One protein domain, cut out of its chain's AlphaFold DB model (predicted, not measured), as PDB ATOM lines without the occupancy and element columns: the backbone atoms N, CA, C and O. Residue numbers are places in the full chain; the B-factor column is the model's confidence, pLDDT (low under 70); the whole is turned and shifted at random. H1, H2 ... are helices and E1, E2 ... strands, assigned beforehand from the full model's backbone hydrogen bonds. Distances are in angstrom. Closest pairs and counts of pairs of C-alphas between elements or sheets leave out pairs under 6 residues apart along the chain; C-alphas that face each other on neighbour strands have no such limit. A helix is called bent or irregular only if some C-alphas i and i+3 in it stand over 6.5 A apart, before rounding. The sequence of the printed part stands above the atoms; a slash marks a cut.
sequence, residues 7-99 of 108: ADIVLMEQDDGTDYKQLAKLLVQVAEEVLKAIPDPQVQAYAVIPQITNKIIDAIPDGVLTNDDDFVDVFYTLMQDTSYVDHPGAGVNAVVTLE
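Overview. This is residues 7 to 99 of the 108 residues of the protein "DUF3103 family protein" of Vibrio alginolyticus (UniProt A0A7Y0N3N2). A long, thin rod has a helical hairpin of H1 and H2 at one end and a small head of strands at the other, joined by two linking stretches, residues 13 to 19 and 60 to 70. In the head, the long strands E1 and E2 pair along the rod, and a small hairpin of E3 and E4 sits to one side of them; at the opposite tip, residues 37 to 42, at the turn between the helices, stand free. The printed part has 93 residues with two named helices and four named strands, in the order E1, H1, H2, E2, E3, E4, and its class is mixed, helices and strands. There are two sheets of two strands, E1 - E2 and E3 - E4, both antiparallel. The whole is extended, with a radius of gyration of the C-alphas of 23.4 A and spans of 74 by 22 by 18 A.

Along the chain. Strand E1, residues 7 to 12, begins at C-alpha 7 at (396.785, 469.542, 359.247). Helix H1, residues 20 to 37, is 25.9 A from first to last C-alpha. Helix H2, residues 41 to 59, measures 29.3 A and begins at C-alpha 41 at (399.631, 410.924, 393.568). H2 is irregular, but only just: C-alphas 45 and 48 are 6.52 A apart. Strand E2, residues 71 to 79, measures 22.4 A. Strand E3 is residues 84 to 88, and strand E4, residues 95 to 98, ends at C-alpha 98 at (386.150, 463.671, 356.854).

Arrangement. E1 and E2 are antiparallel neighbours at 165 degrees between their directions, with N 7 and O 78 at 2.9 A and N 11 and O 73 at 2.8 A, within hydrogen-bond range. H1 and H2 form a helical hairpin and touch, closest at the C-alphas of Val 28 and Pro 50, 5.5 A. They run opposite ways at a shallow tilt of 15 degrees. In H1 every O i to N i+4 pair is within hydrogen-bond range; in H2, 9 of 15 are. The closest C-alphas of E2 and E3 are those of Phe 75 and Pro 88, 7.8 A apart. E3 and E4 form a hairpin, antiparallel at 159 degrees, with N 98 and O 84 at 2.8 A. Among the pairs that are apart are H1 and E2, and E1 and E4.

Size, cuts and confidence. The two C-alphas farthest apart are those of Pro 41 and Asp 81, at 75.0 A. The printed part has no cut. The link from H2 to E2, 11 residues, is long; those from H1 to H2 and from E2 to E3 are tight. The mean pLDDT of the printed part is 95.1, and no printed residue is under 70.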
ATOM      1  N   ALA A   7     396.313 470.300 358.092       91.56
ATOM      2  CA  ALA A   7     396.785 469.542 359.247       91.56
ATOM      3  C   ALA A   7     397.268 468.142 358.841       91.56
ATOM      4  O   ALA A   7     396.704 467.533 357.936       91.56
ATOM      5  N   ASP A   8     398.267 467.627 359.552       94.69
ATOM      6  CA  ASP A   8     398.607 466.203 359.544       94.69
ATOM      7  C   ASP A   8     397.940 465.544 360.759       94.69
ATOM      8  O   ASP A   8     397.899 466.142 361.841       94.69
ATOM      9  N   ILE A   9     397.414 464.330 360.594       94.69
ATOM     10  CA  ILE A   9     396.793 463.560 361.682       94.69
ATOM     11  C   ILE A   9     397.599 462.290 361.913       94.69
ATOM     12  O   ILE A   9     397.809 461.517 360.983       94.69
ATOM     13  N   VAL A  10     397.991 462.056 363.163       96.62
ATOM     14  CA  VAL A  10     398.434 460.742 363.638       96.62
ATOM     15  C   VAL A  10     397.238 460.080 364.309       96.62
ATOM     16  O   VAL A  10     396.651 460.660 365.224       96.62
ATOM     17  N   LEU A  11     396.864 458.900 363.827       95.88
ATOM     18  CA  LEU A  11     395.827 458.070 364.415       95.88
ATOM     19  C   LEU A  11     396.491 457.019 365.305       95.88
ATOM     20  O   LEU A  11     397.328 456.244 364.842       95.88
ATOM     21  N   MET A  12     396.101 457.020 366.572       95.38
ATOM     22  CA  MET A  12     396.528 456.058 367.584       95.38
ATOM     23  C   MET A  12     395.317 455.217 367.990       95.38
ATOM     24  O   MET A  12     394.193 455.736 367.983       95.38
ATOM     25  N   GLU A  13     395.538 453.954 368.331       91.12
ATOM     26  CA  GLU A  13     394.546 453.132 369.019       91.12
ATOM     27  C   GLU A  13     394.512 453.550 370.488       91.12
ATOM     28  O   GLU A  13     395.530 453.933 371.067       91.12
ATOM     29  N   GLN A  14     393.312 453.548 371.065       89.81
ATOM     30  CA  GLN A  14     393.158 453.660 372.504       89.81
ATOM     31  C   GLN A  14     392.730 452.299 373.022       89.81
ATOM     32  O   GLN A  14     391.599 451.873 372.771       89.81
ATOM     33  N   ASP A  15     393.607 451.680 373.793       88.25
ATOM     34  CA  ASP A  15     393.336 450.410 374.437       88.25
ATOM     35  C   ASP A  15     392.815 450.597 375.864       88.25
ATOM     36  O   ASP A  15     392.853 451.676 376.465       88.25
ATOM     37  N   ASP A  16     392.267 449.523 376.429       87.81
ATOM     38  CA  ASP A  16     391.695 449.530 377.776       87.81
ATOM     39  C   ASP A  16     392.728 449.300 378.896       87.81
ATOM     40  O   ASP A  16     392.367 449.288 380.077       87.81
ATOM     41  N   GLY A  17     394.012 449.146 378.548       89.94
ATOM     42  CA  GLY A  17     395.094 448.924 379.506       89.94
ATOM     43  C   GLY A  17     395.082 447.535 380.147       89.94
ATOM     44  O   GLY A  17     395.686 447.353 381.209       89.94
ATOM     45  N   THR A  18     394.376 446.559 379.564       93.69
ATOM     46  CA  THR A  18     394.271 445.209 380.130       93.69
ATOM     47  C   THR A  18     395.646 444.556 380.290       93.69
ATOM     48  O   THR A  18     396.400 444.394 379.335       93.69
ATOM     49  N   ASP A  19     395.955 444.121 381.514       94.12
ATOM     50  CA  ASP A  19     397.171 443.375 381.843       94.12
ATOM     51  C   ASP A  19     396.936 441.860 381.710       94.12
ATOM     52  O   ASP A  19     396.473 441.179 382.636       94.12
ATOM     53  N   TYR A  20     397.295 441.296 380.555       96.12
ATOM     54  CA  TYR A  20     397.159 439.863 380.302       96.12
ATOM     55  C   TYR A  20     398.126 439.007 381.129       96.12
ATOM     56  O   TYR A  20     397.890 437.804 381.282       96.12
ATOM     57  N   LYS A  21     399.170 439.592 381.739       96.12
ATOM     58  CA  LYS A  21     400.048 438.873 382.677       96.12
ATOM     59  C   LYS A  21     399.255 438.420 383.899       96.12
ATOM     60  O   LYS A  21     399.428 437.291 384.361       96.12
ATOM     61  N   GLN A  22     398.336 439.252 384.392       95.44
ATOM     62  CA  GLN A  22     397.463 438.892 385.515       95.44
ATOM     63  C   GLN A  22     396.505 437.760 385.150       95.44
ATOM     64  O   GLN A  22     396.360 436.807 385.920       95.44
ATOM     65  N   LEU A  23     395.906 437.817 383.957       95.88
ATOM     66  CA  LEU A  23     395.029 436.752 383.472       95.88
ATOM     67  C   LEU A  23     395.782 435.420 383.324       95.88
ATOM     68  O   LEU A  23     395.283 434.377 383.751       95.88
ATOM     69  N   ALA A  24     397.003 435.447 382.782       97.06
ATOM     70  CA  ALA A  24     397.843 434.259 382.649       97.06
ATOM     71  C   ALA A  24     398.184 433.638 384.015       97.06
ATOM     72  O   ALA A  24     398.070 432.421 384.186       97.06
ATOM     73  N   LYS A  25     398.535 434.463 385.012       97.12
ATOM     74  CA  LYS A  25     398.796 433.996 386.385       97.12
ATOM     75  C   LYS A  25     397.567 433.352 387.015       97.12
ATOM     76  O   LYS A  25     397.689 432.294 387.631       97.12
ATOM     77  N   LEU A  26     396.390 433.952 386.831       97.50
ATOM     78  CA  LEU A  26     395.133 433.393 387.325       97.50
ATOM     79  C   LEU A  26     394.860 432.014 386.713       97.50
ATOM     80  O   LEU A  26     394.547 431.069 387.434       97.50
ATOM     81  N   LEU A  27     395.028 431.874 385.397       97.50
ATOM     82  CA  LEU A  27     394.815 430.605 384.701       97.50
ATOM     83  C   LEU A  27     395.753 429.501 385.216       97.50
ATOM     84  O   LEU A  27     395.315 428.379 385.475       97.50
ATOM     85  N   VAL A  28     397.031 429.825 385.415       97.62
ATOM     86  CA  VAL A  28     398.028 428.883 385.944       97.62
ATOM     87  C   VAL A  28     397.747 428.517 387.400       97.62
ATOM     88  O   VAL A  28     397.876 427.348 387.770       97.62
ATOM     89  N   GLN A  29     397.311 429.479 388.215       97.25
ATOM     90  CA  GLN A  29     396.919 429.228 389.599       97.25
ATOM     91  C   GLN A  29     395.732 428.259 389.677       97.25
ATOM     92  O   GLN A  29     395.795 427.274 390.411       97.25
ATOM     93  N   VAL A  30     394.683 428.484 388.880       97.88
ATOM     94  CA  VAL A  30     393.516 427.589 388.833       97.88
ATOM     95  C   VAL A  30     393.926 426.182 388.387       97.88
ATOM     96  O   VAL A  30     393.480 425.196 388.973       97.88
ATOM     97  N   ALA A  31     394.817 426.057 387.397       97.06
ATOM     98  CA  ALA A  31     395.333 424.756 386.974       97.06
ATOM     99  C   ALA A  31     396.083 424.024 388.104       97.06
ATOM    100  O   ALA A  31     395.901 422.819 388.285       97.06
ATOM    101  N   GLU A  32     396.895 424.735 388.895       96.69
ATOM    102  CA  GLU A  32     397.576 424.162 390.062       96.69
ATOM    103  C   GLU A  32     396.586 423.687 391.133       96.69
ATOM    104  O   GLU A  32     396.739 422.589 391.673       96.69
ATOM    105  N   GLU A  33     395.560 424.487 391.429       96.19
ATOM    106  CA  GLU A  33     394.511 424.146 392.397       96.19
ATOM    107  C   GLU A  33     393.732 422.894 391.970       96.19
ATOM    108  O   GLU A  33     393.544 421.981 392.778       96.19
ATOM    109  N   VAL A  34     393.358 422.795 390.689       96.88
ATOM    110  CA  VAL A  34     392.685 421.613 390.128       96.88
ATOM    111  C   VAL A  34     393.564 420.367 390.242       96.88
ATOM    112  O   VAL A  34     393.087 419.330 390.702       96.88
ATOM    113  N   LEU A  35     394.850 420.450 389.878       96.31
ATOM    114  CA  LEU A  35     395.772 419.310 389.975       96.31
ATOM    115  C   LEU A  35     395.945 418.824 391.420       96.31
ATOM    116  O   LEU A  35     395.990 417.618 391.660       96.31
ATOM    117  N   LYS A  36     396.004 419.743 392.391       94.25
ATOM    118  CA  LYS A  36     396.103 419.405 393.820       94.25
ATOM    119  C   LYS A  36     394.819 418.797 394.385       94.25
ATOM    120  O   LYS A  36     394.895 417.991 395.309       94.25
ATOM    121  N   ALA A  37     393.657 419.179 393.856       96.56
ATOM    122  CA  ALA A  37     392.365 418.668 394.307       96.56
ATOM    123  C   ALA A  37     392.101 417.211 393.879       96.56
ATOM    124  O   ALA A  37     391.258 416.541 394.477       96.56
ATOM    125  N   ILE A  38     392.813 416.702 392.869       96.81
ATOM    126  CA  ILE A  38     392.681 415.317 392.405       96.81
ATOM    127  C   ILE A  38     393.447 414.385 393.367       96.81
ATOM    128  O   ILE A  38     394.659 414.546 393.541       96.81
ATOM    129  N   PRO A  39     392.793 413.386 393.996       95.06
ATOM    130  CA  PRO A  39     393.417 412.498 394.981       95.06
ATOM    131  C   PRO A  39     394.186 411.338 394.318       95.06
ATOM    132  O   PRO A  39     394.056 410.185 394.723       95.06
ATOM    133  N   ASP A  40     394.976 411.640 393.288       97.06
ATOM    134  CA  ASP A  40     395.882 410.703 392.618       97.06
ATOM    135  C   ASP A  40     397.326 411.231 392.733       97.06
ATOM    136  O   ASP A  40     397.634 412.291 392.175       97.06
ATOM    137  N   PRO A  41     398.235 410.513 393.425       93.31
ATOM    138  CA  PRO A  41     399.631 410.924 393.568       93.31
ATOM    139  C   PRO A  41     400.366 411.147 392.239       93.31
ATOM    140  O   PRO A  41     401.251 412.001 392.171       93.31
ATOM    141  N   GLN A  42     400.017 410.409 391.177       94.94
ATOM    142  CA  GLN A  42     400.622 410.605 389.856       94.94
ATOM    143  C   GLN A  42     400.173 411.925 389.229       94.94
ATOM    144  O   GLN A  42     400.979 412.607 388.603       94.94
ATOM    145  N   VAL A  43     398.914 412.318 389.438       95.06
ATOM    146  CA  VAL A  43     398.385 413.598 388.950       95.06
ATOM    147  C   VAL A  43     398.974 414.767 389.738       95.06
ATOM    148  O   VAL A  43     399.388 415.766 389.151       95.06
ATOM    149  N   GLN A  44     399.096 414.622 391.059       93.25
ATOM    150  CA  GLN A  44     399.676 415.648 391.929       93.25
ATOM    151  C   GLN A  44     401.144 415.944 391.601       93.25
ATOM    152  O   GLN A  44     401.577 417.089 391.737       93.25
ATOM    153  N   ALA A  45     401.906 414.958 391.110       93.38
ATOM    154  CA  ALA A  45     403.280 415.175 390.660       93.38
ATOM    155  C   ALA A  45     403.378 416.215 389.524       93.38
ATOM    156  O   ALA A  45     404.380 416.924 389.425       93.38
ATOM    157  N   TYR A  46     402.327 416.373 388.708       96.00
ATOM    158  CA  TYR A  46     402.285 417.382 387.648       96.00
ATOM    159  C   TYR A  46     402.017 418.803 388.152       96.00
ATOM    160  O   TYR A  46     402.193 419.741 387.379       96.00
ATOM    161  N   ALA A  47     401.678 419.011 389.433       93.56
ATOM    162  CA  ALA A  47     401.507 420.354 390.005       93.56
ATOM    163  C   ALA A  47     402.799 421.196 389.963       93.56
ATOM    164  O   ALA A  47     402.746 422.419 390.069       93.56
ATOM    165  N   VAL A  48     403.959 420.569 389.739       94.62
ATOM    166  CA  VAL A  48     405.216 421.283 389.475       94.62
ATOM    167  C   VAL A  48     405.175 422.088 388.169       94.62
ATOM    168  O   VAL A  48     405.815 423.132 388.075       94.62
ATOM    169  N   ILE A  49     404.408 421.646 387.165       96.50
ATOM    170  CA  ILE A  49     404.307 422.318 385.863       96.50
ATOM    171  C   ILE A  49     403.757 423.742 386.029       96.50
ATOM    172  O   ILE A  49     404.475 424.670 385.660       96.50
ATOM    173  N   PRO A  50     402.566 423.974 386.622       97.12
ATOM    174  CA  PRO A  50     402.074 425.334 386.820       97.12
ATOM    175  C   PRO A  50     402.977 426.174 387.734       97.12
ATOM    176  O   PRO A  50     403.113 427.369 387.495       97.12
ATOM    177  N   GLN A  51     403.684 425.584 388.705       94.62
ATOM    178  CA  GLN A  51     404.660 426.325 389.523       94.62
ATOM    179  C   GLN A  51     405.827 426.869 388.690       94.62
ATOM    180  O   GLN A  51     406.233 428.020 388.864       94.62
ATOM    181  N   ILE A  52     406.364 426.052 387.779       97.25
ATOM    182  CA  ILE A  52     407.397 426.481 386.832       97.25
ATOM    183  C   ILE A  52     406.818 427.535 385.884       97.25
ATOM    184  O   ILE A  52     407.432 428.586 385.705       97.25
ATOM    185  N   THR A  53     405.628 427.300 385.327       97.81
ATOM    186  CA  THR A  53     404.966 428.240 384.414       97.81
ATOM    187  C   THR A  53     404.742 429.602 385.069       97.81
ATOM    188  O   THR A  53     405.048 430.617 384.453       97.81
ATOM    189  N   ASN A  54     404.304 429.656 386.331       96.62
ATOM    190  CA  ASN A  54     404.126 430.920 387.051       96.62
ATOM    191  C   ASN A  54     405.448 431.685 387.204       96.62
ATOM    192  O   ASN A  54     405.478 432.892 386.997       96.62
ATOM    193  N   LYS A  55     406.561 430.990 387.487       97.12
ATOM    194  CA  LYS A  55     407.891 431.625 387.541       97.12
ATOM    195  C   LYS A  55     408.338 432.172 386.188       97.12
ATOM    196  O   LYS A  55     409.004 433.200 386.147       97.12
ATOM    197  N   ILE A  56     407.991 431.489 385.097       97.69
ATOM    198  CA  ILE A  56     408.261 431.973 383.738       97.69
ATOM    199  C   ILE A  56     407.431 433.230 383.460       97.69
ATOM    200  O   ILE A  56     407.991 434.216 382.995       97.69
ATOM    201  N   ILE A  57     406.134 433.223 383.790       97.44
ATOM    202  CA  ILE A  57     405.256 434.391 383.618       97.44
ATOM    203  C   ILE A  57     405.764 435.578 384.442       97.44
ATOM    204  O   ILE A  57     405.828 436.690 383.927       97.44
ATOM    205  N   ASP A  58     406.183 435.360 385.690       96.62
ATOM    206  CA  ASP A  58     406.740 436.416 386.544       96.62
ATOM    207  C   ASP A  58     408.010 437.050 385.955       96.62
ATOM    208  O   ASP A  58     408.249 438.239 386.165       96.62
ATOM    209  N   ALA A  59     408.801 436.280 385.203       97.69
ATOM    210  CA  ALA A  59     410.016 436.756 384.549       97.69
ATOM    211  C   ALA A  59     409.754 437.584 383.278       97.69
ATOM    212  O   ALA A  59     410.678 438.230 382.780       97.69
ATOM    213  N   ILE A  60     408.527 437.581 382.745       97.00
ATOM    214  CA  ILE A  60     408.148 438.445 381.623       97.00
ATOM    215  C   ILE A  60     408.153 439.898 382.121       97.00
ATOM    216  O   ILE A  60     407.506 440.171 383.134       97.00
ATOM    217  N   PRO A  61     408.857 440.837 381.463       96.25
ATOM    218  CA  PRO A  61     408.860 442.236 381.881       96.25
ATOM    219  C   PRO A  61     407.452 442.840 381.913       96.25
ATOM    220  O   PRO A  61     406.586 442.467 381.120       96.25
ATOM    221  N   ASP A  62     407.223 443.774 382.832       91.50
ATOM    222  CA  ASP A  62     405.944 444.482 382.916       91.50
ATOM    223  C   ASP A  62     405.703 445.311 381.641       91.50
ATOM    224  O   ASP A  62     406.653 445.775 381.005       91.50
ATOM    225  N   GLY A  63     404.438 445.455 381.239       89.88
ATOM    226  CA  GLY A  63     404.042 446.135 379.999       89.88
ATOM    227  C   GLY A  63     404.070 445.257 378.743       89.88
ATOM    228  O   GLY A  63     403.283 445.480 377.841       89.88
ATOM    229  N   VAL A  64     404.889 444.196 378.690       93.06
ATOM    230  CA  VAL A  64     405.003 443.322 377.493       93.06
ATOM    231  C   VAL A  64     403.690 442.619 377.130       93.06
ATOM    232  O   VAL A  64     403.474 442.260 375.977       93.06
ATOM    233  N   LEU A  65     402.845 442.367 378.128       94.31
ATOM    234  CA  LEU A  65     401.539 441.725 377.974       94.31
ATOM    235  C   LEU A  65     400.397 442.684 378.320       94.31
ATOM    236  O   LEU A  65     399.312 442.238 378.691       94.31
ATOM    237  N   THR A  66     400.660 443.985 378.286       93.88
ATOM    238  CA  THR A  66     399.628 444.999 378.462       93.88
ATOM    239  C   THR A  66     399.104 445.384 377.091       93.88
ATOM    240  O   THR A  66     399.880 445.494 376.151       93.88
ATOM    241  N   ASN A  67     397.790 445.543 376.989       90.56
ATOM    242  CA  ASN A  67     397.154 446.151 375.830       90.56
ATOM    243  C   ASN A  67     397.346 447.671 375.936       90.56
ATOM    244  O   ASN A  67     396.657 448.307 376.741       90.56
ATOM    245  N   ASP A  68     398.371 448.214 375.280       89.75
ATOM    246  CA  ASP A  68     398.778 449.614 375.377       89.75
ATOM    247  C   ASP A  68     398.496 450.412 374.098       89.75
ATOM    248  O   ASP A  68     398.539 449.881 372.999       89.75
ATOM    249  N   ASP A  69     398.229 451.714 374.258       92.06
ATOM    250  CA  ASP A  69     397.942 452.616 373.138       92.06
ATOM    251  C   ASP A  69     399.079 452.592 372.105       92.06
ATOM    252  O   ASP A  69     400.210 453.015 372.390       92.06
ATOM    253  N   ASP A  70     398.768 452.177 370.880       90.75
ATOM    254  CA  ASP A  70     399.745 452.042 369.811       90.75
ATOM    255  C   ASP A  70     399.365 452.822 368.539       90.75
ATOM    256  O   ASP A  70     398.382 453.565 368.454       90.75
ATOM    257  N   PHE A  71     400.266 452.771 367.562       94.94
ATOM    258  CA  PHE A  71     400.143 453.518 366.319       94.94
ATOM    259  C   PHE A  71     399.284 452.757 365.307       94.94
ATOM    260  O   PHE A  71     399.640 451.652 364.901       94.94
ATOM    261  N   VAL A  72     398.248 453.417 364.780       96.19
ATOM    262  CA  VAL A  72     397.404 452.857 363.715       96.19
ATOM    263  C   VAL A  72     397.861 453.351 362.345       96.19
ATOM    264  O   VAL A  72     398.263 452.553 361.496       96.19
ATOM    265  N   ASP A  73     397.787 454.663 362.089       97.81
ATOM    266  CA  ASP A  73     398.100 455.237 360.772       97.81
ATOM    267  C   ASP A  73     398.404 456.751 360.826       97.81
ATOM    268  O   ASP A  73     398.210 457.417 361.844       97.81
ATOM    269  N   VAL A  74     398.858 457.327 359.709       97.75
ATOM    270  CA  VAL A  74     399.020 458.778 359.511       97.75
ATOM    271  C   VAL A  74     398.233 459.238 358.289       97.75
ATOM    272  O   VAL A  74     398.285 458.614 357.232       97.75
ATOM    273  N   PHE A  75     397.587 460.398 358.388       97.25
ATOM    274  CA  PHE A  75     397.013 461.119 357.253       97.25
ATOM    275  C   PHE A  75     397.812 462.396 357.018       97.25
ATOM    276  O   PHE A  75     397.772 463.327 357.827       97.25
ATOM    277  N   TYR A  76     398.556 462.432 355.913       93.25
ATOM    278  CA  TYR A  76     399.371 463.589 355.559       93.25
ATOM    279  C   TYR A  76     398.537 464.657 354.853       93.25
ATOM    280  O   TYR A  76     397.883 464.400 353.845       93.25
ATOM    281  N   THR A  77     398.648 465.879 355.357       90.88
ATOM    282  CA  THR A  77     398.209 467.139 354.760       90.88
ATOM    283  C   THR A  77     396.749 467.115 354.319       90.88
ATOM    284  O   THR A  77     396.400 467.160 353.139       90.88
ATOM    285  N   LEU A  78     395.873 467.115 355.316       92.94
ATOM    286  CA  LEU A  78     394.449 467.342 355.156       92.94
ATOM    287  C   LEU A  78     394.179 468.841 355.074       92.94
ATOM    288  O   LEU A  78     394.463 469.585 356.011       92.94
ATOM    289  N   MET A  79     393.659 469.296 353.940       92.81
ATOM    290  CA  MET A  79     393.416 470.706 353.665       92.81
ATOM    291  C   MET A  79     392.120 471.184 354.322       92.81
ATOM    292  O   MET A  79     391.111 470.479 354.356       92.81
ATOM    293  N   GLN A  80     392.139 472.420 354.819       90.94
ATOM    294  CA  GLN A  80     390.945 473.091 355.320       90.94
ATOM    295  C   GLN A  80     389.882 473.172 354.208       90.94
ATOM    296  O   GLN A  80     390.211 473.290 353.028       90.94
ATOM    297  N   ASP A  81     388.604 473.114 354.593       91.38
ATOM    298  CA  ASP A  81     387.451 473.240 353.692       91.38
ATOM    299  C   ASP A  81     387.408 472.169 352.577       91.38
ATOM    300  O   ASP A  81     386.724 472.337 351.570       91.38
ATOM    301  N   THR A  82     388.114 471.047 352.767       93.75
ATOM    302  CA  THR A  82     388.138 469.902 351.847       93.75
ATOM    303  C   THR A  82     387.471 468.692 352.493       93.75
ATOM    304  O   THR A  82     387.793 468.331 353.623       93.75
ATOM    305  N   SER A  83     386.551 468.054 351.769       96.00
ATOM    306  CA  SER A  83     385.996 466.756 352.159       96.00
ATOM    307  C   SER A  83     386.876 465.621 351.641       96.00
ATOM    308  O   SER A  83     387.336 465.651 350.499       96.00
ATOM    309  N   TYR A  84     387.043 464.593 352.461       96.62
ATOM    310  CA  TYR A  84     387.756 463.362 352.138       96.62
ATOM    311  C   TYR A  84     386.776 462.202 352.306       96.62
ATOM    312  O   TYR A  84     386.167 462.077 353.362       96.62
ATOM    313  N   VAL A  85     386.593 461.377 351.275       97.38
ATOM    314  CA  VAL A  85     385.671 460.228 351.298       97.38
ATOM    315  C   VAL A  85     386.482 458.967 351.080       97.38
ATOM    316  O   VAL A  85     387.273 458.926 350.137       97.38
ATOM    317  N   ASP A  86     386.292 457.983 351.959       97.50
ATOM    318  CA  ASP A  86     387.030 456.716 351.954       97.50
ATOM    319  C   ASP A  86     388.542 456.920 351.762       97.50
ATOM    320  O   ASP A  86     389.209 456.208 351.010       97.50
ATOM    321  N   HIS A  87     389.088 457.946 352.416       96.50
ATOM    322  CA  HIS A  87     390.481 458.329 352.263       96.50
ATOM    323  C   HIS A  87     391.352 457.403 353.115       96.50
ATOM    324  O   HIS A  87     391.189 457.384 354.338       96.50
ATOM    325  N   PRO A  88     392.251 456.614 352.503       97.38
ATOM    326  CA  PRO A  88     393.128 455.728 353.250       97.38
ATOM    327  C   PRO A  88     394.255 456.520 353.913       97.38
ATOM    328  O   PRO A  88     394.729 457.521 353.371       97.38
ATOM    329  N   GLY A  89     394.705 456.039 355.069       97.44
ATOM    330  CA  GLY A  89     395.935 456.511 355.688       97.44
ATOM    331  C   GLY A  89     397.162 456.096 354.877       97.44
ATOM    332  O   GLY A  89     397.086 455.288 353.946       97.44
ATOM    333  N   ALA A  90     398.312 456.668 355.212       97.56
ATOM    334  CA  ALA A  90     399.566 456.436 354.506       97.56
ATOM    335  C   ALA A  90     400.034 454.973 354.576       97.56
ATOM    336  O   ALA A  90     400.652 454.485 353.630       97.56
ATOM    337  N   GLY A  91     399.747 454.293 355.688       96.75
ATOM    338  CA  GLY A  91     399.996 452.871 355.900       96.75
ATOM    339  C   GLY A  91     398.876 451.960 355.399       96.75
ATOM    340  O   GLY A  91     399.098 450.760 355.266       96.75
ATOM    341  N   VAL A  92     397.705 452.512 355.061       96.19
ATOM    342  CA  VAL A  92     396.497 451.768 354.655       96.19
ATOM    343  C   VAL A  92     395.977 450.843 355.772       96.19
ATOM    344  O   VAL A  92     395.343 449.822 355.515       96.19
ATOM    345  N   ASN A  93     396.215 451.222 357.029       97.00
ATOM    346  CA  ASN A  93     395.676 450.552 358.215       97.00
ATOM    347  C   ASN A  93     394.316 451.136 358.625       97.00
ATOM    348  O   ASN A  93     393.513 450.453 359.255       97.00
ATOM    349  N   ALA A  94     394.036 452.386 358.241       96.94
ATOM    350  CA  ALA A  94     392.759 453.046 358.480       96.94
ATOM    351  C   ALA A  94     392.201 453.706 357.212       96.94
ATOM    352  O   ALA A  94     392.939 454.153 356.332       96.94
ATOM    353  N   VAL A  95     390.872 453.802 357.146       97.38
ATOM    354  CA  VAL A  95     390.135 454.553 356.122       97.38
ATOM    355  C   VAL A  95     389.195 455.516 356.833       97.38
ATOM    356  O   VAL A  95     388.446 455.108 357.721       97.38
ATOM    357  N   VAL A  96     389.233 456.792 356.451       95.69
ATOM    358  CA  VAL A  96     388.422 457.846 357.073       95.69
ATOM    359  C   VAL A  96     387.529 458.542 356.056       95.69
ATOM    360  O   VAL A  96     387.881 458.709 354.890       95.69
ATOM    361  N   THR A  97     386.380 459.013 356.535       97.56
ATOM    362  CA  THR A  97     385.575 460.023 355.848       97.56
ATOM    363  C   THR A  97     385.552 461.271 356.719       97.56
ATOM    364  O   THR A  97     385.164 461.209 357.884       97.56
ATOM    365  N   LEU A  98     386.013 462.391 356.165       95.12
ATOM    366  CA  LEU A  98     386.150 463.671 356.854       95.12
ATOM    367  C   LEU A  98     385.392 464.749 356.089       95.12
ATOM    368  O   LEU A  98     385.487 464.844 354.863       95.12
ATOM    369  N   GLU A  99     384.692 465.602 356.823       95.50
ATOM    370  CA  GLU A  99     383.984 466.750 356.272       95.50
ATOM    371  C   GLU A  99     384.339 468.037 357.028       95.50
ATOM    372  O   GLU A  99     384.619 467.996 358.232       95.50
TER     373      GLU A  99